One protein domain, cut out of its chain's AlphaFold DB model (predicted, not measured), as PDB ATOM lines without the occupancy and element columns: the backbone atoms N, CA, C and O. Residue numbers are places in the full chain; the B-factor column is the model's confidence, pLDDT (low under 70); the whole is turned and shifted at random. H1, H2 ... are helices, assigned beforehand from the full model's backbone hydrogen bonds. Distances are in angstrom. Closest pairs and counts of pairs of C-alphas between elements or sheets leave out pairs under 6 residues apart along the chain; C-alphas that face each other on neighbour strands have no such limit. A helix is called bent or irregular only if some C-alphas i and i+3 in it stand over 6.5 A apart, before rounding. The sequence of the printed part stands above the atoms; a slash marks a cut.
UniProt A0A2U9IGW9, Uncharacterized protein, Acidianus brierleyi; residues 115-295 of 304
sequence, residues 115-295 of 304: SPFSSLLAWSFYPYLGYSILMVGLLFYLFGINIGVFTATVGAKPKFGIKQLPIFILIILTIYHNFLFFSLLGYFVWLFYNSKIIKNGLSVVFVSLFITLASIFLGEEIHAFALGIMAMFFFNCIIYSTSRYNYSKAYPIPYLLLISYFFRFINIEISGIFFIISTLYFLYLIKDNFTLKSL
ATOM      1  N   SER A 115     136.589 129.109 129.261       96.12
ATOM      2  CA  SER A 115     136.516 127.742 128.737       96.12
ATOM      3  C   SER A 115     137.164 126.676 129.636       96.12
ATOM      4  O   SER A 115     136.545 125.621 129.773       96.12
ATOM      5  N   PRO A 116     138.297 126.894 130.341       96.19
ATOM      6  CA  PRO A 116     138.813 125.898 131.291       96.19
ATOM      7  C   PRO A 116     137.901 125.692 132.502       96.19
ATOM      8  O   PRO A 116     137.678 124.557 132.926       96.19
ATOM      9  N   PHE A 117     137.295 126.769 133.010       97.25
ATOM     10  CA  PHE A 117     136.295 126.697 134.080       97.25
ATOM     11  C   PHE A 117     135.030 125.972 133.624       97.25
ATOM     12  O   PHE A 117     134.524 125.099 134.328       97.25
ATOM     13  N   SER A 118     134.546 126.277 132.420       97.06
ATOM     14  CA  SER A 118     133.399 125.586 131.835       97.06
ATOM     15  C   SER A 118     133.698 124.104 131.579       97.06
ATOM     16  O   SER A 118     132.856 123.263 131.870       97.06
ATOM     17  N   SER A 119     134.914 123.766 131.137       97.88
ATOM     18  CA  SER A 119     135.388 122.383 130.989       97.88
ATOM     19  C   SER A 119     135.342 121.616 132.309       97.88
ATOM     20  O   SER A 119     134.838 120.495 132.342       97.88
ATOM     21  N   LEU A 120     135.818 122.223 133.401       98.31
ATOM     22  CA  LEU A 120     135.744 121.622 134.732       98.31
ATOM     23  C   LEU A 120     134.296 121.337 135.133       98.31
ATOM     24  O   LEU A 120     133.984 120.214 135.519       98.31
ATOM     25  N   LEU A 121     133.415 122.335 135.026       97.44
ATOM     26  CA  LEU A 121     132.004 122.164 135.368       97.44
ATOM     27  C   LEU A 121     131.355 121.084 134.497       97.44
ATOM     28  O   LEU A 121     130.675 120.204 135.017       97.44
ATOM     29  N   ALA A 122     131.612 121.107 133.191       97.12
ATOM     30  CA  ALA A 122     131.066 120.139 132.255       97.12
ATOM     31  C   ALA A 122     131.470 118.704 132.609       97.12
ATOM     32  O   ALA A 122     130.603 117.837 132.694       97.12
ATOM     33  N   TRP A 123     132.750 118.450 132.892       97.69
ATOM     34  CA  TRP A 123     133.198 117.121 133.305       97.69
ATOM     35  C   TRP A 123     132.667 116.711 134.679       97.69
ATOM     36  O   TRP A 123     132.287 115.557 134.843       97.69
ATOM     37  N   SER A 124     132.580 117.632 135.642       97.75
ATOM     38  CA  SER A 124     132.027 117.342 136.973       97.75
ATOM     39  C   SER A 124     130.538 116.988 136.939       97.75
ATOM     40  O   SER A 124     130.089 116.151 137.719       97.75
ATOM     41  N   PHE A 125     129.765 117.603 136.037       96.38
ATOM     42  CA  PHE A 125     128.325 117.355 135.907       96.38
ATOM     43  C   PHE A 125     127.956 116.342 134.816       96.38
ATOM     44  O   PHE A 125     126.803 115.918 134.757       96.38
ATOM     45  N   TYR A 126     128.909 115.912 133.984       95.50
ATOM     46  CA  TYR A 126     128.699 114.921 132.923       95.50
ATOM     47  C   TYR A 126     127.990 113.637 133.396       95.50
ATOM     48  O   TYR A 126     127.058 113.219 132.709       95.50
ATOM     49  N   PRO A 127     128.319 113.035 134.560       95.44
ATOM     50  CA  PRO A 127     127.609 111.841 135.030       95.44
ATOM     51  C   PRO A 127     126.104 112.050 135.252       95.44
ATOM     52  O   PRO A 127     125.347 111.086 135.224       95.44
ATOM     53  N   TYR A 128     125.670 113.296 135.468       94.31
ATOM     54  CA  TYR A 128     124.282 113.651 135.764       94.31
ATOM     55  C   TYR A 128     123.545 114.240 134.555       94.31
ATOM     56  O   TYR A 128     122.353 114.003 134.387       94.31
ATOM     57  N   LEU A 129     124.243 115.017 133.720       92.19
ATOM     58  CA  LEU A 129     123.666 115.760 132.589       92.19
ATOM     59  C   LEU A 129     124.011 115.156 131.216       92.19
ATOM     60  O   LEU A 129     123.585 115.675 130.184       92.19
ATOM     61  N   GLY A 130     124.787 114.070 131.185       92.62
ATOM     62  CA  GLY A 130     125.171 113.362 129.967       92.62
ATOM     63  C   GLY A 130     126.081 114.176 129.042       92.62
ATOM     64  O   GLY A 130     126.732 115.137 129.441       92.62
ATOM     65  N   TYR A 131     126.149 113.795 127.767       92.50
ATOM     66  CA  TYR A 131     127.063 114.411 126.796       92.50
ATOM     67  C   TYR A 131     126.712 115.860 126.423       92.50
ATOM     68  O   TYR A 131     127.580 116.591 125.948       92.50
ATOM     69  N   SER A 132     125.479 116.310 126.666       92.06
ATOM     70  CA  SER A 132     125.048 117.670 126.325       92.06
ATOM     71  C   SER A 132     125.820 118.742 127.094       92.06
ATOM     72  O   SER A 132     126.222 119.746 126.505       92.06
ATOM     73  N   ILE A 133     126.132 118.510 128.376       95.44
ATOM     74  CA  ILE A 133     126.935 119.468 129.153       95.44
ATOM     75  C   ILE A 133     128.388 119.544 128.653       95.44
ATOM     76  O   ILE A 133     129.014 120.602 128.721       95.44
ATOM     77  N   LEU A 134     128.919 118.460 128.078       96.44
ATOM     78  CA  LEU A 134     130.249 118.452 127.464       96.44
ATOM     79  C   LEU A 134     130.293 119.300 126.180       96.44
ATOM     80  O   LEU A 134     131.284 119.984 125.915       96.44
ATOM     81  N   MET A 135     129.200 119.346 125.409       95.94
ATOM     82  CA  MET A 135     129.098 120.260 124.261       95.94
ATOM     83  C   MET A 135     129.199 121.719 124.715       95.94
ATOM     84  O   MET A 135     129.975 122.490 124.150       95.94
ATOM     85  N   VAL A 136     128.477 122.079 125.780       95.00
ATOM     86  CA  VAL A 136     128.489 123.426 126.376       95.00
ATOM     87  C   VAL A 136     129.912 123.822 126.766       95.00
ATOM     88  O   VAL A 136     130.373 124.893 126.371       95.00
ATOM     89  N   GLY A 137     130.637 122.931 127.455       95.00
ATOM     90  CA  GLY A 137     132.032 123.155 127.846       95.00
ATOM     91  C   GLY A 137     132.949 123.491 126.666       95.00
ATOM     92  O   GLY A 137     133.732 124.441 126.730       95.00
ATOM     93  N   LEU A 138     132.818 122.757 125.559       97.44
ATOM     94  CA  LEU A 138     133.605 122.990 124.344       97.44
ATOM     95  C   LEU A 138     133.170 124.242 123.569       97.44
ATOM     96  O   LEU A 138     134.020 124.917 122.979       97.44
ATOM     97  N   LEU A 139     131.878 124.581 123.556       97.62
ATOM     98  CA  LEU A 139     131.347 125.721 122.798       97.62
ATOM     99  C   LEU A 139     131.951 127.059 123.239       97.62
ATOM    100  O   LEU A 139     132.228 127.900 122.381       97.62
ATOM    101  N   PHE A 140     132.245 127.233 124.534       97.12
ATOM    102  CA  PHE A 140     132.973 128.404 125.040       97.12
ATOM    103  C   PHE A 140     134.296 128.613 124.301       97.12
ATOM    104  O   PHE A 140     134.569 129.698 123.778       97.12
ATOM    105  N   TYR A 141     135.090 127.551 124.180       96.38
ATOM    106  CA  TYR A 141     136.350 127.608 123.455       96.38
ATOM    107  C   TYR A 141     136.138 127.800 121.949       96.38
ATOM    108  O   TYR A 141     136.738 128.692 121.343       96.38
ATOM    109  N   LEU A 142     135.274 126.981 121.340       97.12
ATOM    110  CA  LEU A 142     135.074 126.940 119.891       97.12
ATOM    111  C   LEU A 142     134.562 128.275 119.347       97.12
ATOM    112  O   LEU A 142     135.126 128.791 118.379       97.12
ATOM    113  N   PHE A 143     133.552 128.875 119.983       96.81
ATOM    114  CA  PHE A 143     133.038 130.189 119.588       96.81
ATOM    115  C   PHE A 143     134.049 131.293 119.889       96.81
ATOM    116  O   PHE A 143     134.257 132.178 119.055       96.81
ATOM    117  N   GLY A 144     134.717 131.221 121.041       94.81
ATOM    118  CA  GLY A 144     135.704 132.207 121.459       94.81
ATOM    119  C   GLY A 144     136.896 132.305 120.506       94.81
ATOM    120  O   GLY A 144     137.239 133.406 120.063       94.81
ATOM    121  N   ILE A 145     137.524 131.179 120.154       92.31
ATOM    122  CA  ILE A 145     138.738 131.191 119.329       92.31
ATOM    123  C   ILE A 145     138.443 131.516 117.859       92.31
ATOM    124  O   ILE A 145     139.219 132.218 117.203       92.31
ATOM    125  N   ASN A 146     137.283 131.089 117.352       93.19
ATOM    126  CA  ASN A 146     136.914 131.322 115.958       93.19
ATOM    127  C   ASN A 146     136.504 132.773 115.665       93.19
ATOM    128  O   ASN A 146     136.526 133.155 114.498       93.19
ATOM    129  N   ILE A 147     136.271 133.627 116.676       93.12
ATOM    130  CA  ILE A 147     136.143 135.083 116.458       93.12
ATOM    131  C   ILE A 147     137.377 135.612 115.716       93.12
ATOM    132  O   ILE A 147     137.238 136.358 114.748       93.12
ATOM    133  N   GLY A 148     138.580 135.204 116.134       88.94
ATOM    134  CA  GLY A 148     139.830 135.629 115.500       88.94
ATOM    135  C   GLY A 148     139.981 135.094 114.076       88.94
ATOM    136  O   GLY A 148     140.384 135.835 113.180       88.94
ATOM    137  N   VAL A 149     139.602 133.831 113.853       89.38
ATOM    138  CA  VAL A 149     139.662 133.195 112.528       89.38
ATOM    139  C   VAL A 149     138.701 133.890 111.566       89.38
ATOM    140  O   VAL A 149     139.141 134.398 110.542       89.38
ATOM    141  N   PHE A 150     137.420 134.013 111.920       91.69
ATOM    142  CA  PHE A 150     136.413 134.654 111.070       91.69
ATOM    143  C   PHE A 150     136.660 136.150 110.866       91.69
ATOM    144  O   PHE A 150     136.365 136.676 109.794       91.69
ATOM    145  N   THR A 151     137.250 136.836 111.850       89.38
ATOM    146  CA  THR A 151     137.721 138.217 111.666       89.38
ATOM    147  C   THR A 151     138.746 138.289 110.538       89.38
ATOM    148  O   THR A 151     138.659 139.149 109.667       89.38
ATOM    149  N   ALA A 152     139.697 137.357 110.518       86.12
ATOM    150  CA  ALA A 152     140.785 137.376 109.555       86.12
ATOM    151  C   ALA A 152     140.437 136.778 108.184       86.12
ATOM    152  O   ALA A 152     141.098 137.108 107.200       86.12
ATOM    153  N   THR A 153     139.449 135.883 108.108       86.06
ATOM    154  CA  THR A 153     139.152 135.124 106.884       86.06
ATOM    155  C   THR A 153     137.861 135.586 106.218       86.06
ATOM    156  O   THR A 153     137.855 135.802 105.009       86.06
ATOM    157  N   VAL A 154     136.817 135.847 107.006       86.69
ATOM    158  CA  VAL A 154     135.482 136.258 106.533       86.69
ATOM    159  C   VAL A 154     135.274 137.777 106.667       86.69
ATOM    160  O   VAL A 154     134.279 138.313 106.190       86.69
ATOM    161  N   GLY A 155     136.205 138.511 107.287       84.75
ATOM    162  CA  GLY A 155     136.094 139.967 107.463       84.75
ATOM    163  C   GLY A 155     135.121 140.391 108.571       84.75
ATOM    164  O   GLY A 155     134.618 141.519 108.566       84.75
ATOM    165  N   ALA A 156     134.836 139.500 109.529       89.00
ATOM    166  CA  ALA A 156     134.074 139.864 110.723       89.00
ATOM    167  C   ALA A 156     134.799 140.947 111.539       89.00
ATOM    168  O   ALA A 156     136.024 141.049 111.520       89.00
ATOM    169  N   LYS A 157     134.058 141.748 112.303       87.38
ATOM    170  CA  LYS A 157     134.673 142.635 113.297       87.38
ATOM    171  C   LYS A 157     134.995 141.847 114.571       87.38
ATOM    172  O   LYS A 157     134.119 141.133 115.062       87.38
ATOM    173  N   PRO A 158     136.186 142.026 115.170       87.56
ATOM    174  CA  PRO A 158     136.509 141.375 116.431       87.56
ATOM    175  C   PRO A 158     135.624 141.937 117.551       87.56
ATOM    176  O   PRO A 158     135.537 143.153 117.749       87.56
ATOM    177  N   LYS A 159     134.963 141.049 118.298       91.00
ATOM    178  CA  LYS A 159     134.097 141.400 119.432       91.00
ATOM    179  C   LYS A 159     134.578 140.654 120.677       91.00
ATOM    180  O   LYS A 159     134.281 139.481 120.857       91.00
ATOM    181  N   PHE A 160     135.339 141.352 121.518       90.25
ATOM    182  CA  PHE A 160     135.926 140.826 122.756       90.25
ATOM    183  C   PHE A 160     135.368 141.534 123.998       90.25
ATOM    184  O   PHE A 160     134.678 142.555 123.889       90.25
ATOM    185  N   GLY A 161     135.676 140.999 125.179       89.25
ATOM    186  CA  GLY A 161     135.240 141.533 126.464       89.25
ATOM    187  C   GLY A 161     133.733 141.389 126.669       89.25
ATOM    188  O   GLY A 161     133.114 140.434 126.202       89.25
ATOM    189  N   ILE A 162     133.121 142.377 127.326       90.00
ATOM    190  CA  ILE A 162     131.706 142.336 127.736       90.00
ATOM    191  C   ILE A 162     130.723 142.130 126.573       90.00
ATOM    192  O   ILE A 162     129.631 141.603 126.758       90.00
ATOM    193  N   LYS A 163     131.131 142.471 125.342       91.44
ATOM    194  CA  LYS A 163     130.336 142.241 124.126       91.44
ATOM    195  C   LYS A 163     130.047 140.760 123.870       91.44
ATOM    196  O   LYS A 163     129.155 140.471 123.081       91.44
ATOM    197  N   GLN A 164     130.797 139.850 124.497       94.25
ATOM    198  CA  GLN A 164     130.637 138.402 124.377       94.25
ATOM    199  C   GLN A 164     129.574 137.831 125.330       94.25
ATOM    200  O   GLN A 164     129.159 136.696 125.131       94.25
ATOM    201  N   LEU A 165     129.093 138.602 126.317       92.12
ATOM    202  CA  LEU A 165     128.113 138.139 127.309       92.12
ATOM    203  C   LEU A 165     126.824 137.550 126.694       92.12
ATOM    204  O   LEU A 165     126.386 136.506 127.170       92.12
ATOM    205  N   PRO A 166     126.241 138.106 125.609       93.06
ATOM    206  CA  PRO A 166     125.071 137.491 124.974       93.06
ATOM    207  C   PRO A 166     125.336 136.062 124.479       93.06
ATOM    208  O   PRO A 166     124.448 135.215 124.515       93.06
ATOM    209  N   ILE A 167     126.572 135.772 124.059       96.19
ATOM    210  CA  ILE A 167     126.963 134.445 123.574       96.19
ATOM    211  C   ILE A 167     127.072 133.437 124.722       96.19
ATOM    212  O   ILE A 167     126.782 132.267 124.508       96.19
ATOM    213  N   PHE A 168     127.409 133.866 125.945       95.62
ATOM    214  CA  PHE A 168     127.419 132.976 127.115       95.62
ATOM    215  C   PHE A 168     126.033 132.372 127.347       95.62
ATOM    216  O   PHE A 168     125.912 131.167 127.541       95.62
ATOM    217  N   ILE A 169     124.995 133.210 127.285       93.31
ATOM    218  CA  ILE A 169     123.607 132.782 127.487       93.31
ATOM    219  C   ILE A 169     123.217 131.774 126.406       93.31
ATOM    220  O   ILE A 169     122.721 130.701 126.727       93.31
ATOM    221  N   LEU A 170     123.511 132.080 125.136       95.12
ATOM    222  CA  LEU A 170     123.244 131.161 124.029       95.12
ATOM    223  C   LEU A 170     123.960 129.816 124.209       95.12
ATOM    224  O   LEU A 170     123.349 128.773 124.003       95.12
ATOM    225  N   ILE A 171     125.227 129.814 124.626       96.06
ATOM    226  CA  ILE A 171     125.968 128.570 124.877       96.06
ATOM    227  C   ILE A 171     125.329 127.772 126.018       96.06
ATOM    228  O   ILE A 171     125.154 126.570 125.890       96.06
ATOM    229  N   ILE A 172     124.939 128.409 127.123       93.88
ATOM    230  CA  ILE A 172     124.309 127.699 128.250       93.88
ATOM    231  C   ILE A 172     122.957 127.101 127.837       93.88
ATOM    232  O   ILE A 172     122.625 125.990 128.243       93.88
ATOM    233  N   LEU A 173     122.194 127.795 126.989       92.56
ATOM    234  CA  LEU A 173     120.915 127.289 126.492       92.56
ATOM    235  C   LEU A 173     121.055 126.005 125.659       92.56
ATOM    236  O   LEU A 173     120.081 125.266 125.578       92.56
ATOM    237  N   THR A 174     122.239 125.669 125.122       92.50
ATOM    238  CA  THR A 174     122.442 124.393 124.403       92.50
ATOM    239  C   THR A 174     122.422 123.161 125.309       92.50
ATOM    240  O   THR A 174     122.538 122.048 124.808       92.50
ATOM    241  N   ILE A 175     122.301 123.323 126.635       88.38
ATOM    242  CA  ILE A 175     121.960 122.202 127.530       88.38
ATOM    243  C   ILE A 175     120.588 121.632 127.144       88.38
ATOM    244  O   ILE A 175     120.372 120.424 127.237       88.38
ATOM    245  N   TYR A 176     119.671 122.496 126.703       86.12
ATOM    246  CA  TYR A 176     118.362 122.095 126.215       86.12
ATOM    247  C   TYR A 176     118.464 121.647 124.760       86.12
ATOM    248  O   TYR A 176     119.053 122.333 123.923       86.12
ATOM    249  N   HIS A 177     117.846 120.507 124.459       76.38
ATOM    250  CA  HIS A 177     117.815 119.980 123.103       76.38
ATOM    251  C   HIS A 177     117.237 120.986 122.100       76.38
ATOM    252  O   HIS A 177     116.334 121.759 122.430       76.38
ATOM    253  N   ASN A 178     117.741 120.941 120.867       83.44
ATOM    254  CA  ASN A 178     117.385 121.805 119.731       83.44
ATOM    255  C   ASN A 178     117.878 123.258 119.817       83.44
ATOM    256  O   ASN A 178     117.693 124.019 118.862       83.44
ATOM    257  N   PHE A 179     118.532 123.668 120.906       91.62
ATOM    258  CA  PHE A 179     119.077 125.023 121.004       91.62
ATOM    259  C   PHE A 179     120.412 125.190 120.276       91.62
ATOM    260  O   PHE A 179     120.792 126.327 119.997       91.62
ATOM    261  N   LEU A 180     121.096 124.107 119.879       94.50
ATOM    262  CA  LEU A 180     122.393 124.188 119.198       94.50
ATOM    263  C   LEU A 180     122.375 125.077 117.943       94.50
ATOM    264  O   LEU A 180     123.254 125.929 117.779       94.50
ATOM    265  N   PHE A 181     121.370 124.914 117.075       95.88
ATOM    266  CA  PHE A 181     121.216 125.741 115.873       95.88
ATOM    267  C   PHE A 181     121.004 127.214 116.225       95.88
ATOM    268  O   PHE A 181     121.676 128.079 115.668       95.88
ATOM    269  N   PHE A 182     120.107 127.511 117.169       95.19
ATOM    270  CA  PHE A 182     119.816 128.888 117.574       95.19
ATOM    271  C   PHE A 182     121.032 129.561 118.209       95.19
ATOM    272  O   PHE A 182     121.287 130.738 117.950       95.19
ATOM    273  N   SER A 183     121.830 128.815 118.970       95.69
ATOM    274  CA  SER A 183     123.068 129.320 119.555       95.69
ATOM    275  C   SER A 183     124.127 129.606 118.496       95.69
ATOM    276  O   SER A 183     124.781 130.649 118.557       95.69
ATOM    277  N   LEU A 184     124.258 128.744 117.482       96.94
ATOM    278  CA  LEU A 184     125.166 128.968 116.356       96.94
ATOM    279  C   LEU A 184     124.707 130.133 115.462       96.94
ATOM    280  O   LEU A 184     125.512 130.987 115.089       96.94
ATOM    281  N   LEU A 185     123.411 130.202 115.149       96.88
ATOM    282  CA  LEU A 185     122.812 131.294 114.384       96.88
ATOM    283  C   LEU A 185     122.980 132.623 115.121       96.88
ATOM    284  O   LEU A 185     123.471 133.589 114.539       96.88
ATOM    285  N   GLY A 186     122.639 132.660 116.410       96.25
ATOM    286  CA  GLY A 186     122.820 133.829 117.261       96.25
ATOM    287  C   GLY A 186     124.285 134.259 117.343       96.25
ATOM    288  O   GLY A 186     124.569 135.451 117.225       96.25
ATOM    289  N   TYR A 187     125.222 133.307 117.439       96.38
ATOM    290  CA  TYR A 187     126.659 133.580 117.362       96.38
ATOM    291  C   TYR A 187     127.058 134.247 116.043       96.38
ATOM    292  O   TYR A 187     127.723 135.283 116.071       96.38
ATOM    293  N   PHE A 188     126.635 133.719 114.892       95.31
ATOM    294  CA  PHE A 188     126.989 134.305 113.598       95.31
ATOM    295  C   PHE A 188     126.309 135.649 113.343       95.31
ATOM    296  O   PHE A 188     126.974 136.577 112.881       95.31
ATOM    297  N   VAL A 189     125.026 135.800 113.686       94.94
ATOM    298  CA  VAL A 189     124.315 137.086 113.601       94.94
ATOM    299  C   VAL A 189     125.031 138.125 114.456       94.94
ATOM    300  O   VAL A 189     125.378 139.204 113.969       94.94
ATOM    301  N   TRP A 190     125.336 137.782 115.710       95.25
ATOM    302  CA  TRP A 190     126.097 138.650 116.599       95.25
ATOM    303  C   TRP A 190     127.474 138.968 116.028       95.25
ATOM    304  O   TRP A 190     127.860 140.131 116.054       95.25
ATOM    305  N   LEU A 191     128.215 138.000 115.490       93.00
ATOM    306  CA  LEU A 191     129.571 138.208 114.982       93.00
ATOM    307  C   LEU A 191     129.581 139.102 113.733       93.00
ATOM    308  O   LEU A 191     130.343 140.070 113.664       93.00
ATOM    309  N   PHE A 192     128.691 138.830 112.777       91.94
ATOM    310  CA  PHE A 192     128.637 139.523 111.490       91.94
ATOM    311  C   PHE A 192     127.853 140.836 111.516       91.94
ATOM    312  O   PHE A 192     127.991 141.625 110.582       91.94
ATOM    313  N   TYR A 193     127.127 141.144 112.595       91.25
ATOM    314  CA  TYR A 193     126.462 142.439 112.745       91.25
ATOM    315  C   TYR A 193     127.444 143.606 112.528       91.25
ATOM    316  O   TYR A 193     128.448 143.727 113.247       91.25
ATOM    317  N   ASN A 194     127.141 144.459 111.542       86.56
ATOM    318  CA  ASN A 194     127.956 145.584 111.059       86.56
ATOM    319  C   ASN A 194     129.353 145.216 110.513       86.56
ATOM    320  O   ASN A 194     130.278 146.039 110.591       86.56
ATOM    321  N   SER A 195     129.526 144.011 109.964       87.12
ATOM    322  CA  SER A 195     130.767 143.557 109.318       87.12
ATOM    323  C   SER A 195     130.656 143.567 107.788       87.12
ATOM    324  O   SER A 195     129.579 143.349 107.239       87.12
ATOM    325  N   LYS A 196     131.773 143.806 107.089       81.19
ATOM    326  CA  LYS A 196     131.847 143.647 105.628       81.19
ATOM    327  C   LYS A 196     132.308 142.225 105.326       81.19
ATOM    328  O   LYS A 196     133.463 141.896 105.573       81.19
ATOM    329  N   ILE A 197     131.398 141.395 104.828       79.25
ATOM    330  CA  ILE A 197     131.658 139.971 104.609       79.25
ATOM    331  C   ILE A 197     132.547 139.779 103.374       79.25
ATOM    332  O   ILE A 197     132.241 140.265 102.285       79.25
ATOM    333  N   ILE A 198     133.638 139.039 103.549       74.06
ATOM    334  CA  ILE A 198     134.549 138.574 102.499       74.06
ATOM    335  C   ILE A 198     134.259 137.089 102.243       74.06
ATOM    336  O   ILE A 198     133.834 136.362 103.138       74.06
ATOM    337  N   LYS A 199     134.477 136.613 101.010       70.19
ATOM    338  CA  LYS A 199     134.078 135.255 100.597       70.19
ATOM    339  C   LYS A 199     134.893 134.116 101.233       70.19
ATOM    340  O   LYS A 199     134.412 132.985 101.289       70.19
ATOM    341  N   ASN A 200     136.112 134.378 101.703       67.56
ATOM    342  CA  ASN A 200     137.005 133.325 102.190       67.56
ATOM    343  C   ASN A 200     136.497 132.734 103.514       67.56
ATOM    344  O   ASN A 200     136.311 133.447 104.487       67.56
ATOM    345  N   GLY A 201     136.296 131.414 103.568       74.94
ATOM    346  CA  GLY A 201     135.851 130.721 104.786       74.94
ATOM    347  C   GLY A 201     134.336 130.717 105.027       74.94
ATOM    348  O   GLY A 201     133.893 130.167 106.032       74.94
ATOM    349  N   LEU A 202     133.527 131.252 104.100       86.62
ATOM    350  CA  LEU A 202     132.060 131.182 104.183       86.62
ATOM    351  C   LEU A 202     131.516 129.748 104.164       86.62
ATOM    352  O   LEU A 202     130.460 129.501 104.738       86.62
ATOM    353  N   SER A 203     132.230 128.796 103.555       91.19
ATOM    354  CA  SER A 203     131.820 127.386 103.562       91.19
ATOM    355  C   SER A 203     131.682 126.835 104.980       91.19
ATOM    356  O   SER A 203     130.732 126.113 105.252       91.19
ATOM    357  N   VAL A 204     132.556 127.234 105.911       92.56
ATOM    358  CA  VAL A 204     132.454 126.846 107.328       92.56
ATOM    359  C   VAL A 204     131.156 127.377 107.941       92.56
ATOM    360  O   VAL A 204     130.449 126.646 108.626       92.56
ATOM    361  N   VAL A 205     130.805 128.635 107.666       93.94
ATOM    362  CA  VAL A 205     129.588 129.273 108.195       93.94
ATOM    363  C   VAL A 205     128.334 128.593 107.646       93.94
ATOM    364  O   VAL A 205     127.486 128.150 108.414       93.94
ATOM    365  N   PHE A 206     128.227 128.474 106.321       94.38
ATOM    366  CA  PHE A 206     127.040 127.907 105.684       94.38
ATOM    367  C   PHE A 206     126.843 126.438 106.037       94.38
ATOM    368  O   PHE A 206     125.734 126.037 106.376       94.38
ATOM    369  N   VAL A 207     127.910 125.639 105.986       97.00
ATOM    370  CA  VAL A 207     127.801 124.205 106.245       97.00
ATOM    371  C   VAL A 207     127.491 123.928 107.719       97.00
ATOM    372  O   VAL A 207     126.635 123.093 107.997       97.00
ATOM    373  N   SER A 208     128.119 124.643 108.661       97.19
ATOM    374  CA  SER A 208     127.821 124.476 110.094       97.19
ATOM    375  C   SER A 208     126.368 124.830 110.432       97.19
ATOM    376  O   SER A 208     125.700 124.074 111.141       97.19
ATOM    377  N   LEU A 209     125.843 125.929 109.875       97.44
ATOM    378  CA  LEU A 209     124.429 126.296 110.005       97.44
ATOM    379  C   LEU A 209     123.503 125.264 109.366       97.44
ATOM    380  O   LEU A 209     122.477 124.929 109.945       97.44
ATOM    381  N   PHE A 210     123.859 124.743 108.193       97.75
ATOM    382  CA  PHE A 210     123.017 123.782 107.492       97.75
ATOM    383  C   PHE A 210     122.937 122.436 108.226       97.75
ATOM    384  O   PHE A 210     121.841 121.909 108.393       97.75
ATOM    385  N   ILE A 211     124.060 121.913 108.732       97.56
ATOM    386  CA  ILE A 211     124.087 120.673 109.531       97.56
ATOM    387  C   ILE A 211     123.278 120.838 110.824       97.56
ATOM    388  O   ILE A 211     122.460 119.985 111.161       97.56
ATOM    389  N   THR A 212     123.476 121.942 111.550       96.88
ATOM    390  CA  THR A 212     122.749 122.168 112.810       96.88
ATOM    391  C   THR A 212     121.263 122.428 112.578       96.88
ATOM    392  O   THR A 212     120.446 121.923 113.343       96.88
ATOM    393  N   LEU A 213     120.884 123.110 111.493       97.06
ATOM    394  CA  LEU A 213     119.483 123.242 111.090       97.06
ATOM    395  C   LEU A 213     118.874 121.879 110.752       97.06
ATOM    396  O   LEU A 213     117.785 121.563 111.222       97.06
ATOM    397  N   ALA A 214     119.585 121.057 109.976       96.62
ATOM    398  CA  ALA A 214     119.135 119.717 109.620       96.62
ATOM    399  C   ALA A 214     118.889 118.849 110.861       96.62
ATOM    400  O   ALA A 214     117.912 118.109 110.882       96.62
ATOM    401  N   SER A 215     119.686 119.001 111.923       95.50
ATOM    402  CA  SER A 215     119.482 118.244 113.167       95.50
ATOM    403  C   SER A 215     118.194 118.566 113.918       95.50
ATOM    404  O   SER A 215     117.705 117.712 114.650       95.50
ATOM    405  N   ILE A 216     117.593 119.742 113.698       94.75
ATOM    406  CA  ILE A 216     116.263 120.044 114.249       94.75
ATOM    407  C   ILE A 216     115.209 119.121 113.620       94.75
ATOM    408  O   ILE A 216     114.267 118.707 114.291       94.75
ATOM    409  N   PHE A 217     115.365 118.786 112.335       94.19
ATOM    410  CA  PHE A 217     114.393 117.985 111.585       94.19
ATOM    411  C   PHE A 217     114.708 116.486 111.601       94.19
ATOM    412  O   PHE A 217     113.798 115.669 111.685       94.19
ATOM    413  N   LEU A 218     115.989 116.124 111.496       92.44
ATOM    414  CA  LEU A 218     116.455 114.738 111.402       92.44
ATOM    415  C   LEU A 218     116.816 114.130 112.768       92.44
ATOM    416  O   LEU A 218     117.068 112.931 112.860       92.44
ATOM    417  N   GLY A 219     116.864 114.950 113.821       87.19
ATOM    418  CA  GLY A 219     117.422 114.578 115.118       87.19
ATOM    419  C   GLY A 219     118.956 114.583 115.125       87.19
ATOM    420  O   GLY A 219     119.614 115.081 114.209       87.19
ATOM    421  N   GLU A 220     119.546 113.995 116.168       90.56
ATOM    422  CA  GLU A 220     120.996 113.722 116.259       90.56
ATOM    423  C   GLU A 220     121.889 114.952 116.488       90.56
ATOM    424  O   GLU A 220     122.927 115.155 115.850       90.56
ATOM    425  N   GLU A 221     121.508 115.755 117.479       92.31
ATOM    426  CA  GLU A 221     122.182 117.000 117.865       92.31
ATOM    427  C   GLU A 221     123.659 116.814 118.259       92.31
ATOM    428  O   GLU A 221     124.495 117.637 117.893       92.31
ATOM    429  N   ILE A 222     124.024 115.714 118.931       92.75
ATOM    430  CA  ILE A 222     125.425 115.448 119.319       92.75
ATOM    431  C   ILE A 222     126.307 115.240 118.081       92.75
ATOM    432  O   ILE A 222     127.426 115.754 118.014       92.75
ATOM    433  N   HIS A 223     125.805 114.527 117.069       94.19
ATOM    434  CA  HIS A 223     126.527 114.332 115.810       94.19
ATOM    435  C   HIS A 223     126.588 115.628 114.999       94.19
ATOM    436  O   HIS A 223     127.623 115.936 114.404       94.19
ATOM    437  N   ALA A 224     125.516 116.423 115.022       96.38
ATOM    438  CA  ALA A 224     125.496 117.744 114.405       96.38
ATOM    439  C   ALA A 224     126.492 118.705 115.072       96.38
ATOM    440  O   ALA A 224     127.193 119.440 114.377       96.38
ATOM    441  N   PHE A 225     126.634 118.650 116.397       97.12
ATOM    442  CA  PHE A 225     127.694 119.347 117.119       97.12
ATOM    443  C   PHE A 225     129.075 118.838 116.698       97.12
ATOM    444  O   PHE A 225     129.926 119.644 116.323       97.12
ATOM    445  N   ALA A 226     129.298 117.521 116.710       96.25
ATOM    446  CA  ALA A 226     130.597 116.922 116.412       96.25
ATOM    447  C   ALA A 226     131.095 117.265 114.992       96.25
ATOM    448  O   ALA A 226     132.241 117.685 114.818       96.25
ATOM    449  N   LEU A 227     130.231 117.121 113.984       97.06
ATOM    450  CA  LEU A 227     130.579 117.294 112.569       97.06
ATOM    451  C   LEU A 227     130.372 118.733 112.082       97.06
ATOM    452  O   LEU A 227     131.186 119.254 111.319       97.06
ATOM    453  N   GLY A 228     129.304 119.391 112.533       96.12
ATOM    454  CA  GLY A 228     128.929 120.732 112.092       96.12
ATOM    455  C   GLY A 228     129.652 121.852 112.825       96.12
ATOM    456  O   GLY A 228     129.891 122.896 112.224       96.12
ATOM    457  N   ILE A 229     130.042 121.656 114.086       97.19
ATOM    458  CA  ILE A 229     130.709 122.697 114.879       97.19
ATOM    459  C   ILE A 229     132.103 122.240 115.295       97.19
ATOM    460  O   ILE A 229     133.081 122.819 114.841       97.19
ATOM    461  N   MET A 230     132.219 121.205 116.124       97.44
ATOM    462  CA  MET A 230     133.460 120.798 116.785       97.44
ATOM    463  C   MET A 230     134.604 120.527 115.803       97.44
ATOM    464  O   MET A 230     135.573 121.287 115.783       97.44
ATOM    465  N   ALA A 231     134.507 119.486 114.968       97.19
ATOM    466  CA  ALA A 231     135.565 119.134 114.020       97.19
ATOM    467  C   ALA A 231     135.823 120.278 113.032       97.19
ATOM    468  O   ALA A 231     136.969 120.659 112.791       97.19
ATOM    469  N   MET A 232     134.751 120.893 112.528       95.31
ATOM    470  CA  MET A 232     134.835 121.981 111.561       95.31
ATOM    471  C   MET A 232     135.604 123.190 112.108       95.31
ATOM    472  O   MET A 232     136.537 123.678 111.470       95.31
ATOM    473  N   PHE A 233     135.246 123.663 113.302       96.94
ATOM    474  CA  PHE A 233     135.830 124.848 113.927       96.94
ATOM    475  C   PHE A 233     137.245 124.569 114.425       96.94
ATOM    476  O   PHE A 233     138.118 125.432 114.303       96.94
ATOM    477  N   PHE A 234     137.505 123.363 114.936       97.12
ATOM    478  CA  PHE A 234     138.850 122.955 115.310       97.12
ATOM    479  C   PHE A 234     139.782 122.872 114.106       97.12
ATOM    480  O   PHE A 234     140.830 123.516 114.118       97.12
ATOM    481  N   PHE A 235     139.408 122.151 113.047       96.56
ATOM    482  CA  PHE A 235     140.248 122.024 111.854       96.56
ATOM    483  C   PHE A 235     140.512 123.395 111.229       96.56
ATOM    484  O   PHE A 235     141.664 123.738 110.954       96.56
ATOM    485  N   ASN A 236     139.473 124.223 111.108       93.19
ATOM    486  CA  ASN A 236     139.579 125.588 110.604       93.19
ATOM    487  C   ASN A 236     140.572 126.435 111.427       93.19
ATOM    488  O   ASN A 236     141.496 127.037 110.871       93.19
ATOM    489  N   CYS A 237     140.435 126.438 112.756       93.25
ATOM    490  CA  CYS A 237     141.299 127.206 113.651       93.25
ATOM    491  C   CYS A 237     142.743 126.682 113.684       93.25
ATOM    492  O   CYS A 237     143.700 127.466 113.651       93.25
ATOM    493  N   ILE A 238     142.937 125.363 113.732       95.06
ATOM    494  CA  ILE A 238     144.277 124.769 113.762       95.06
ATOM    495  C   ILE A 238     145.002 125.038 112.448       95.06
ATOM    496  O   ILE A 238     146.142 125.501 112.494       95.06
ATOM    497  N   ILE A 239     144.367 124.818 111.293       94.69
ATOM    498  CA  ILE A 239     144.996 125.100 109.995       94.69
ATOM    499  C   ILE A 239     145.352 126.586 109.912       94.69
ATOM    500  O   ILE A 239     146.494 126.915 109.595       94.69
ATOM    501  N   TYR A 240     144.425 127.484 110.264       92.25
ATOM    502  CA  TYR A 240     144.683 128.925 110.220       92.25
ATOM    503  C   TYR A 240     145.861 129.343 111.113       92.25
ATOM    504  O   TYR A 240     146.701 130.143 110.705       92.25
ATOM    505  N   SER A 241     145.947 128.789 112.324       89.62
ATOM    506  CA  SER A 241     146.939 129.200 113.323       89.62
ATOM    507  C   SER A 241     148.295 128.498 113.203       89.62
ATOM    508  O   SER A 241     149.300 129.054 113.636       89.62
ATOM    509  N   THR A 242     148.357 127.266 112.691       90.31
ATOM    510  CA  THR A 242     149.612 126.490 112.564       90.31
ATOM    511  C   THR A 242     150.184 126.523 111.153       90.31
ATOM    512  O   THR A 242     151.396 126.508 110.968       90.31
ATOM    513  N   SER A 243     149.304 126.563 110.155       92.56
ATOM    514  CA  SER A 243     149.627 126.226 108.770       92.56
ATOM    515  C   SER A 243     148.892 127.170 107.821       92.56
ATOM    516  O   SER A 243     148.296 126.748 106.833       92.56
ATOM    517  N   ARG A 244     148.917 128.477 108.130       91.31
ATOM    518  CA  ARG A 244     148.154 129.521 107.420       91.31
ATOM    519  C   ARG A 244     148.353 129.497 105.902       91.31
ATOM    520  O   ARG A 244     147.415 129.754 105.156       91.31
ATOM    521  N   TYR A 245     149.550 129.141 105.441       92.06
ATOM    522  CA  TYR A 245     149.886 128.986 104.019       92.06
ATOM    523  C   TYR A 245     149.076 127.890 103.300       92.06
ATOM    524  O   TYR A 245     148.992 127.898 102.076       92.06
ATOM    525  N   ASN A 246     148.486 126.950 104.040       94.25
ATOM    526  CA  ASN A 246     147.607 125.900 103.533       94.25
ATOM    527  C   ASN A 246     146.117 126.230 103.720       94.25
ATOM    528  O   ASN A 246     145.269 125.462 103.277       94.25
ATOM    529  N   TYR A 247     145.769 127.363 104.341       92.00
ATOM    530  CA  TYR A 247     144.384 127.677 104.701       92.00
ATOM    531  C   TYR A 247     143.446 127.779 103.489       92.00
ATOM    532  O   TYR A 247     142.312 127.313 103.546       92.00
ATOM    533  N   SER A 248     143.929 128.296 102.354       90.38
ATOM    534  CA  SER A 248     143.152 128.334 101.103       90.38
ATOM    535  C   SER A 248     142.764 126.945 100.584       90.38
ATOM    536  O   SER A 248     141.801 126.820  99.835       90.38
ATOM    537  N   LYS A 249     143.470 125.890 101.009       93.81
ATOM    538  CA  LYS A 249     143.212 124.494 100.636       93.81
ATOM    539  C   LYS A 249     142.264 123.784 101.609       93.81
ATOM    540  O   LYS A 249     141.937 122.626 101.376       93.81
ATOM    541  N   ALA A 250     141.812 124.440 102.681       93.56
ATOM    542  CA  ALA A 250     140.959 123.833 103.709       93.56
ATOM    543  C   ALA A 250     139.479 123.697 103.300       93.56
ATOM    544  O   ALA A 250     138.720 123.011 103.980       93.56
ATOM    545  N   TYR A 251     139.057 124.319 102.192       91.50
ATOM    546  CA  TYR A 251     137.654 124.354 101.758       91.50
ATOM    547  C   TYR A 251     136.960 122.987 101.563       91.50
ATOM    548  O   TYR A 251     135.744 122.969 101.744       91.50
ATOM    549  N   PRO A 252     137.637 121.858 101.243       95.62
ATOM    550  CA  PRO A 252     136.969 120.558 101.140       95.62
ATOM    551  C   PRO A 252     136.461 120.025 102.484       95.62
ATOM    552  O   PRO A 252     135.493 119.273 102.513       95.62
ATOM    553  N   ILE A 253     137.091 120.418 103.599       97.00
ATOM    554  CA  ILE A 253     136.800 119.875 104.933       97.00
ATOM    555  C   ILE A 253     135.325 120.065 105.321       97.00
ATOM    556  O   ILE A 253     134.690 119.060 105.640       97.00
ATOM    557  N   PRO A 254     134.741 121.285 105.263       97.00
ATOM    558  CA  PRO A 254     133.321 121.469 105.548       97.00
ATOM    559  C   PRO A 254     132.416 120.532 104.745       97.00
ATOM    560  O   PRO A 254     131.536 119.902 105.318       97.00
ATOM    561  N   TYR A 255     132.655 120.379 103.441       97.88
ATOM    562  CA  TYR A 255     131.815 119.537 102.587       97.88
ATOM    563  C   TYR A 255     131.961 118.043 102.897       97.88
ATOM    564  O   TYR A 255     130.971 117.324 102.875       97.88
ATOM    565  N   LEU A 256     133.158 117.567 103.246       98.06
ATOM    566  CA  LEU A 256     133.339 116.181 103.688       98.06
ATOM    567  C   LEU A 256     132.587 115.903 104.998       98.06
ATOM    568  O   LEU A 256     131.941 114.866 105.122       98.06
ATOM    569  N   LEU A 257     132.614 116.842 105.950       98.19
ATOM    570  CA  LEU A 257     131.868 116.730 107.210       98.19
ATOM    571  C   LEU A 257     130.348 116.812 106.998       98.19
ATOM    572  O   LEU A 257     129.596 116.100 107.659       98.19
ATOM    573  N   LEU A 258     129.898 117.629 106.042       98.06
ATOM    574  CA  LEU A 258     128.505 117.680 105.595       98.06
ATOM    575  C   LEU A 258     128.037 116.329 105.068       98.06
ATOM    576  O   LEU A 258     127.021 115.805 105.514       98.06
ATOM    577  N   ILE A 259     128.798 115.765 104.132       97.81
ATOM    578  CA  ILE A 259     128.492 114.472 103.529       97.81
ATOM    579  C   ILE A 259     128.497 113.389 104.615       97.81
ATOM    580  O   ILE A 259     127.548 112.617 104.687       97.81
ATOM    581  N   SER A 260     129.487 113.391 105.515       97.44
ATOM    582  CA  SER A 260     129.528 112.494 106.678       97.44
ATOM    583  C   SER A 260     128.228 112.557 107.494       97.44
ATOM    584  O   SER A 260     127.592 111.526 107.702       97.44
ATOM    585  N   TYR A 261     127.762 113.760 107.854       97.56
ATOM    586  CA  TYR A 261     126.531 113.927 108.633       97.56
ATOM    587  C   TYR A 261     125.296 113.351 107.927       97.56
ATOM    588  O   TYR A 261     124.536 112.607 108.539       97.56
ATOM    589  N   PHE A 262     125.100 113.644 106.639       97.50
ATOM    590  CA  PHE A 262     123.920 113.160 105.911       97.50
ATOM    591  C   PHE A 262     123.976 111.662 105.598       97.50
ATOM    592  O   PHE A 262     122.955 110.981 105.692       97.50
ATOM    593  N   PHE A 263     125.154 111.115 105.287       96.31
ATOM    594  CA  PHE A 263     125.297 109.678 105.053       96.31
ATOM    595  C   PHE A 263     125.057 108.847 106.308       96.31
ATOM    596  O   PHE A 263     124.713 107.677 106.178       96.31
ATOM    597  N   ARG A 264     125.141 109.432 107.508       93.19
ATOM    598  CA  ARG A 264     124.830 108.735 108.764       93.19
ATOM    599  C   ARG A 264     123.418 108.151 108.777       93.19
ATOM    600  O   ARG A 264     123.222 107.078 109.332       93.19
ATOM    601  N   PHE A 265     122.459 108.835 108.152       94.12
ATOM    602  CA  PHE A 265     121.066 108.383 108.061       94.12
ATOM    603  C   PHE A 265     120.855 107.264 107.030       94.12
ATOM    604  O   PHE A 265     119.786 106.663 106.994       94.12
ATOM    605  N   ILE A 266     121.861 106.986 106.195       93.75
ATOM    606  CA  ILE A 266     121.845 105.917 105.191       93.75
ATOM    607  C   ILE A 266     122.671 104.731 105.693       93.75
ATOM    608  O   ILE A 266     122.196 103.600 105.726       93.75
ATOM    609  N   ASN A 267     123.925 104.986 106.068       92.75
ATOM    610  CA  ASN A 267     124.868 103.993 106.554       92.75
ATOM    611  C   ASN A 267     125.959 104.669 107.407       92.75
ATOM    612  O   ASN A 267     126.686 105.559 106.950       92.75
ATOM    613  N   ILE A 268     126.091 104.219 108.655       89.25
ATOM    614  CA  ILE A 268     127.011 104.821 109.625       89.25
ATOM    615  C   ILE A 268     128.492 104.589 109.286       89.25
ATOM    616  O   ILE A 268     129.322 105.459 109.553       89.25
ATOM    617  N   GLU A 269     128.824 103.473 108.635       90.50
ATOM    618  CA  GLU A 269     130.185 103.157 108.189       90.50
ATOM    619  C   GLU A 269     130.608 104.098 107.058       90.50
ATOM    620  O   GLU A 269     131.690 104.686 107.108       90.50
ATOM    621  N   ILE A 270     129.717 104.338 106.086       92.94
ATOM    622  CA  ILE A 270     129.954 105.299 104.999       92.94
ATOM    623  C   ILE A 270     130.127 106.715 105.564       92.94
ATOM    624  O   ILE A 270     131.051 107.429 105.171       92.94
ATOM    625  N   SER A 271     129.300 107.111 106.538       94.88
ATOM    626  CA  SER A 271     129.497 108.359 107.291       94.88
ATOM    627  C   SER A 271     130.897 108.437 107.915       94.88
ATOM    628  O   SER A 271     131.573 109.468 107.798       94.88
ATOM    629  N   GLY A 272     131.352 107.342 108.533       94.06
ATOM    630  CA  GLY A 272     132.684 107.216 109.124       94.06
ATOM    631  C   GLY A 272     133.815 107.401 108.110       94.06
ATOM    632  O   GLY A 272     134.777 108.113 108.401       94.06
ATOM    633  N   ILE A 273     133.682 106.858 106.894       95.81
ATOM    634  CA  ILE A 273     134.672 107.025 105.815       95.81
ATOM    635  C   ILE A 273     134.894 108.510 105.505       95.81
ATOM    636  O   ILE A 273     136.038 108.970 105.464       95.81
ATOM    637  N   PHE A 274     133.825 109.294 105.345       97.69
ATOM    638  CA  PHE A 274     133.955 110.730 105.072       97.69
ATOM    639  C   PHE A 274     134.592 111.497 106.240       97.69
ATOM    640  O   PHE A 274     135.413 112.393 106.009       97.69
ATOM    641  N   PHE A 275     134.290 111.117 107.486       96.94
ATOM    642  CA  PHE A 275     134.952 111.688 108.660       96.94
ATOM    643  C   PHE A 275     136.458 111.371 108.677       96.94
ATOM    644  O   PHE A 275     137.275 112.278 108.880       96.94
ATOM    645  N   ILE A 276     136.843 110.126 108.378       97.31
ATOM    646  CA  ILE A 276     138.248 109.701 108.272       97.31
ATOM    647  C   ILE A 276     138.965 110.490 107.175       97.31
ATOM    648  O   ILE A 276     140.018 111.072 107.438       97.31
ATOM    649  N   ILE A 277     138.385 110.587 105.974       98.12
ATOM    650  CA  ILE A 277     138.970 111.350 104.861       98.12
ATOM    651  C   ILE A 277     139.160 112.819 105.260       98.12
ATOM    652  O   ILE A 277     140.229 113.384 105.022       98.12
ATOM    653  N   SER A 278     138.168 113.434 105.917       98.06
ATOM    654  CA  SER A 278     138.278 114.822 106.387       98.06
ATOM    655  C   SER A 278     139.414 115.006 107.402       98.06
ATOM    656  O   SER A 278     140.163 115.981 107.319       98.06
ATOM    657  N   THR A 279     139.595 114.036 108.303       98.12
ATOM    658  CA  THR A 279     140.633 114.046 109.339       98.12
ATOM    659  C   THR A 279     142.020 113.832 108.738       98.12
ATOM    660  O   THR A 279     142.947 114.574 109.056       98.12
ATOM    661  N   LEU A 280     142.175 112.879 107.814       98.25
ATOM    662  CA  LEU A 280     143.432 112.651 107.094       98.25
ATOM    663  C   LEU A 280     143.825 113.869 106.255       98.25
ATOM    664  O   LEU A 280     144.986 114.278 106.259       98.25
ATOM    665  N   TYR A 281     142.856 114.492 105.582       98.38
ATOM    666  CA  TYR A 281     143.098 115.713 104.826       98.38
ATOM    667  C   TYR A 281     143.493 116.878 105.745       98.38
ATOM    668  O   TYR A 281     144.451 117.594 105.453       98.38
ATOM    669  N   PHE A 282     142.836 117.028 106.900       98.06
ATOM    670  CA  PHE A 282     143.253 117.969 107.942       98.06
ATOM    671  C   PHE A 282     144.707 117.725 108.382       98.06
ATOM    672  O   PHE A 282     145.513 118.657 108.334       98.06
ATOM    673  N   LEU A 283     145.065 116.487 108.741       97.81
ATOM    674  CA  LEU A 283     146.422 116.118 109.157       97.81
ATOM    675  C   LEU A 283     147.456 116.406 108.065       97.81
ATOM    676  O   LEU A 283     148.524 116.943 108.356       97.81
ATOM    677  N   TYR A 284     147.121 116.134 106.803       97.88
ATOM    678  CA  TYR A 284     147.964 116.476 105.660       97.88
ATOM    679  C   TYR A 284     148.233 117.986 105.568       97.88
ATOM    680  O   TYR A 284     149.378 118.399 105.364       97.88
ATOM    681  N   LEU A 285     147.211 118.826 105.769       97.44
ATOM    682  CA  LEU A 285     147.363 120.285 105.727       97.44
ATOM    683  C   LEU A 285     148.213 120.839 106.878       97.44
ATOM    684  O   LEU A 285     148.756 121.937 106.736       97.44
ATOM    685  N   ILE A 286     148.354 120.101 107.980       96.50
ATOM    686  CA  ILE A 286     149.157 120.504 109.142       96.50
ATOM    687  C   ILE A 286     150.418 119.649 109.340       96.50
ATOM    688  O   ILE A 286     151.066 119.767 110.384       96.50
ATOM    689  N   LYS A 287     150.795 118.830 108.346       95.94
ATOM    690  CA  LYS A 287     151.887 117.841 108.431       95.94
ATOM    691  C   LYS A 287     153.217 118.427 108.916       95.94
ATOM    692  O   LYS A 287     153.911 117.807 109.714       95.94
ATOM    693  N   ASP A 288     153.518 119.666 108.524       93.62
ATOM    694  CA  ASP A 288     154.777 120.345 108.846       93.62
ATOM    695  C   ASP A 288     154.898 120.700 110.344       93.62
ATOM    696  O   ASP A 288     155.949 121.170 110.781       93.62
ATOM    697  N   ASN A 289     153.843 120.495 111.144       92.19
ATOM    698  CA  ASN A 289     153.882 120.619 112.605       92.19
ATOM    699  C   ASN A 289     154.288 119.315 113.306       92.19
ATOM    700  O   ASN A 289     154.688 119.365 114.463       92.19
ATOM    701  N   PHE A 290     154.231 118.161 112.636       93.06
ATOM    702  CA  PHE A 290     154.574 116.859 113.221       93.06
ATOM    703  C   PHE A 290     156.048 116.516 113.000       93.06
ATOM    704  O   PHE A 290     156.398 115.492 112.423       93.06
ATOM    705  N   THR A 291     156.937 117.396 113.461       92.25
ATOM    706  CA  THR A 291     158.385 117.160 113.409       92.25
ATOM    707  C   THR A 291     159.009 117.340 114.788       92.25
ATOM    708  O   THR A 291     158.522 118.124 115.606       92.25
ATOM    709  N   LEU A 292     160.140 116.673 115.045       89.88
ATOM    710  CA  LEU A 292     160.915 116.885 116.276       89.88
ATOM    711  C   LEU A 292     161.331 118.353 116.442       89.88
ATOM    712  O   LEU A 292     161.390 118.868 117.558       89.88
ATOM    713  N   LYS A 293     161.594 119.041 115.325       89.12
ATOM    714  CA  LYS A 293     161.932 120.465 115.317       89.12
ATOM    715  C   LYS A 293     160.747 121.312 115.777       89.12
ATOM    716  O   LYS A 293     160.916 122.157 116.655       89.12
ATOM    717  N   SER A 294     159.549 121.038 115.267       88.62
ATOM    718  CA  SER A 294     158.317 121.706 115.693       88.62
ATOM    719  C   SER A 294     157.960 121.419 117.144       88.62
ATOM    720  O   SER A 294     157.574 122.335 117.866       88.62
ATOM    721  N   LEU A 295     158.181 120.192 117.617       89.44
ATOM    722  CA  LEU A 295     157.998 119.851 119.026       89.44
ATOM    723  C   LEU A 295     158.952 120.637 119.933       89.44
ATOM    724  O   LEU A 295     158.531 121.165 120.958       89.44
TER     725      LEU A 295
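What this domain is: This is residues 115 to 295 of the 304 residues of an uncharacterized protein of Acidianus brierleyi (UniProt A0A2U9IGW9). A bundle of helices has H2 and the bent H6 at its core, with the hairpin of H3 and H4 on one side, the hairpin of H8 and H9 on the other, and H5 between H4 and H8. H1 folds back along H2 at the outside, and residues 290 to 295, of which 292 to 295 belong to H10, stick out. The 181 printed residues hold ten named helices, H1 to H10 in chain order, and no named strand: the class is all helix. The whole is compact, with a radius of gyration of the C-alphas of 16.2 A and spans of 42 by 41 by 34 A.

How they stand to each other: Start with H1, residues 115 to 129, and H2, residues 131 to 153, a hairpin that touches at Ser 119 and Gly 137, the closest C-alphas, 4.7 A apart. H2 has a kink of 40 degrees near residue 143. Its residues 136 to 140 touch H3, residues 161 to 173, opposite ways at 37 degrees, a tilt only just steep; closest are C-alphas 136 and 171, 5.9 A. H3 touches H4, residues 179 to 192, at C-alphas 170 and 183, their closest, 4.8 A. H4 touches H5, residues 202 to 218, with C-alphas 181 and 212 closest, 4.9 A. H6, residues 221 to 242, was assigned as one helix by its hydrogen bonds but is bent, with C-alphas 228 and 231 7.1 A apart; its arms are H6a, 221 to 228, and H6b, 231 to 242. H5 touches H6a at a shallow tilt of 20 degrees, opposite ways, closest at C-alphas 208 and 228, 4.4 A. H2 touches H6b with residues 142 to 149 alone, C-alphas 149 and 237 being closest at 6.3 A. H7, residues 244 to 249, touches H6b, closest at C-alphas 240 and 247, 5.7 A. H8, residues 252 to 263, touches H9, residues 268 to 285, in a hairpin at 10 degrees, closest at C-alphas 260 and 271, 4.2 A. H2, H3, H4, H5, H6b, H8 and H9 form an up and down bundle, each running against the one before. H10, residues 292 to 295, touches no helix. Every O i to N i+4 pair is within hydrogen-bond range in H4, H6a, H6b, H8 and H9, against 9 of 11 in H1, 15 of 19 in H2, 5 of 9 in H3, 11 of 13 in H5 and 0 of 2 in H7, where 2 of 3 O i to N i+3 pairs are; H10 is too short for an i+4 pair.

Where its parts are: Find C-alpha 115 at (136.516, 127.742, 128.737), where H1 begins. H2 runs 31.2 A, H5 23.8 A and H9 25.9 A, ending at C-alpha 285, (147.363, 120.285, 105.727).

The domain as a whole: The C-alphas of Phe 217 and Lys 293 are the two farthest apart, 47.7 A. The printed part has no cut, and no link is long. Mean pLDDT of the printed part is 93.3, and residue 200 alone is under 70.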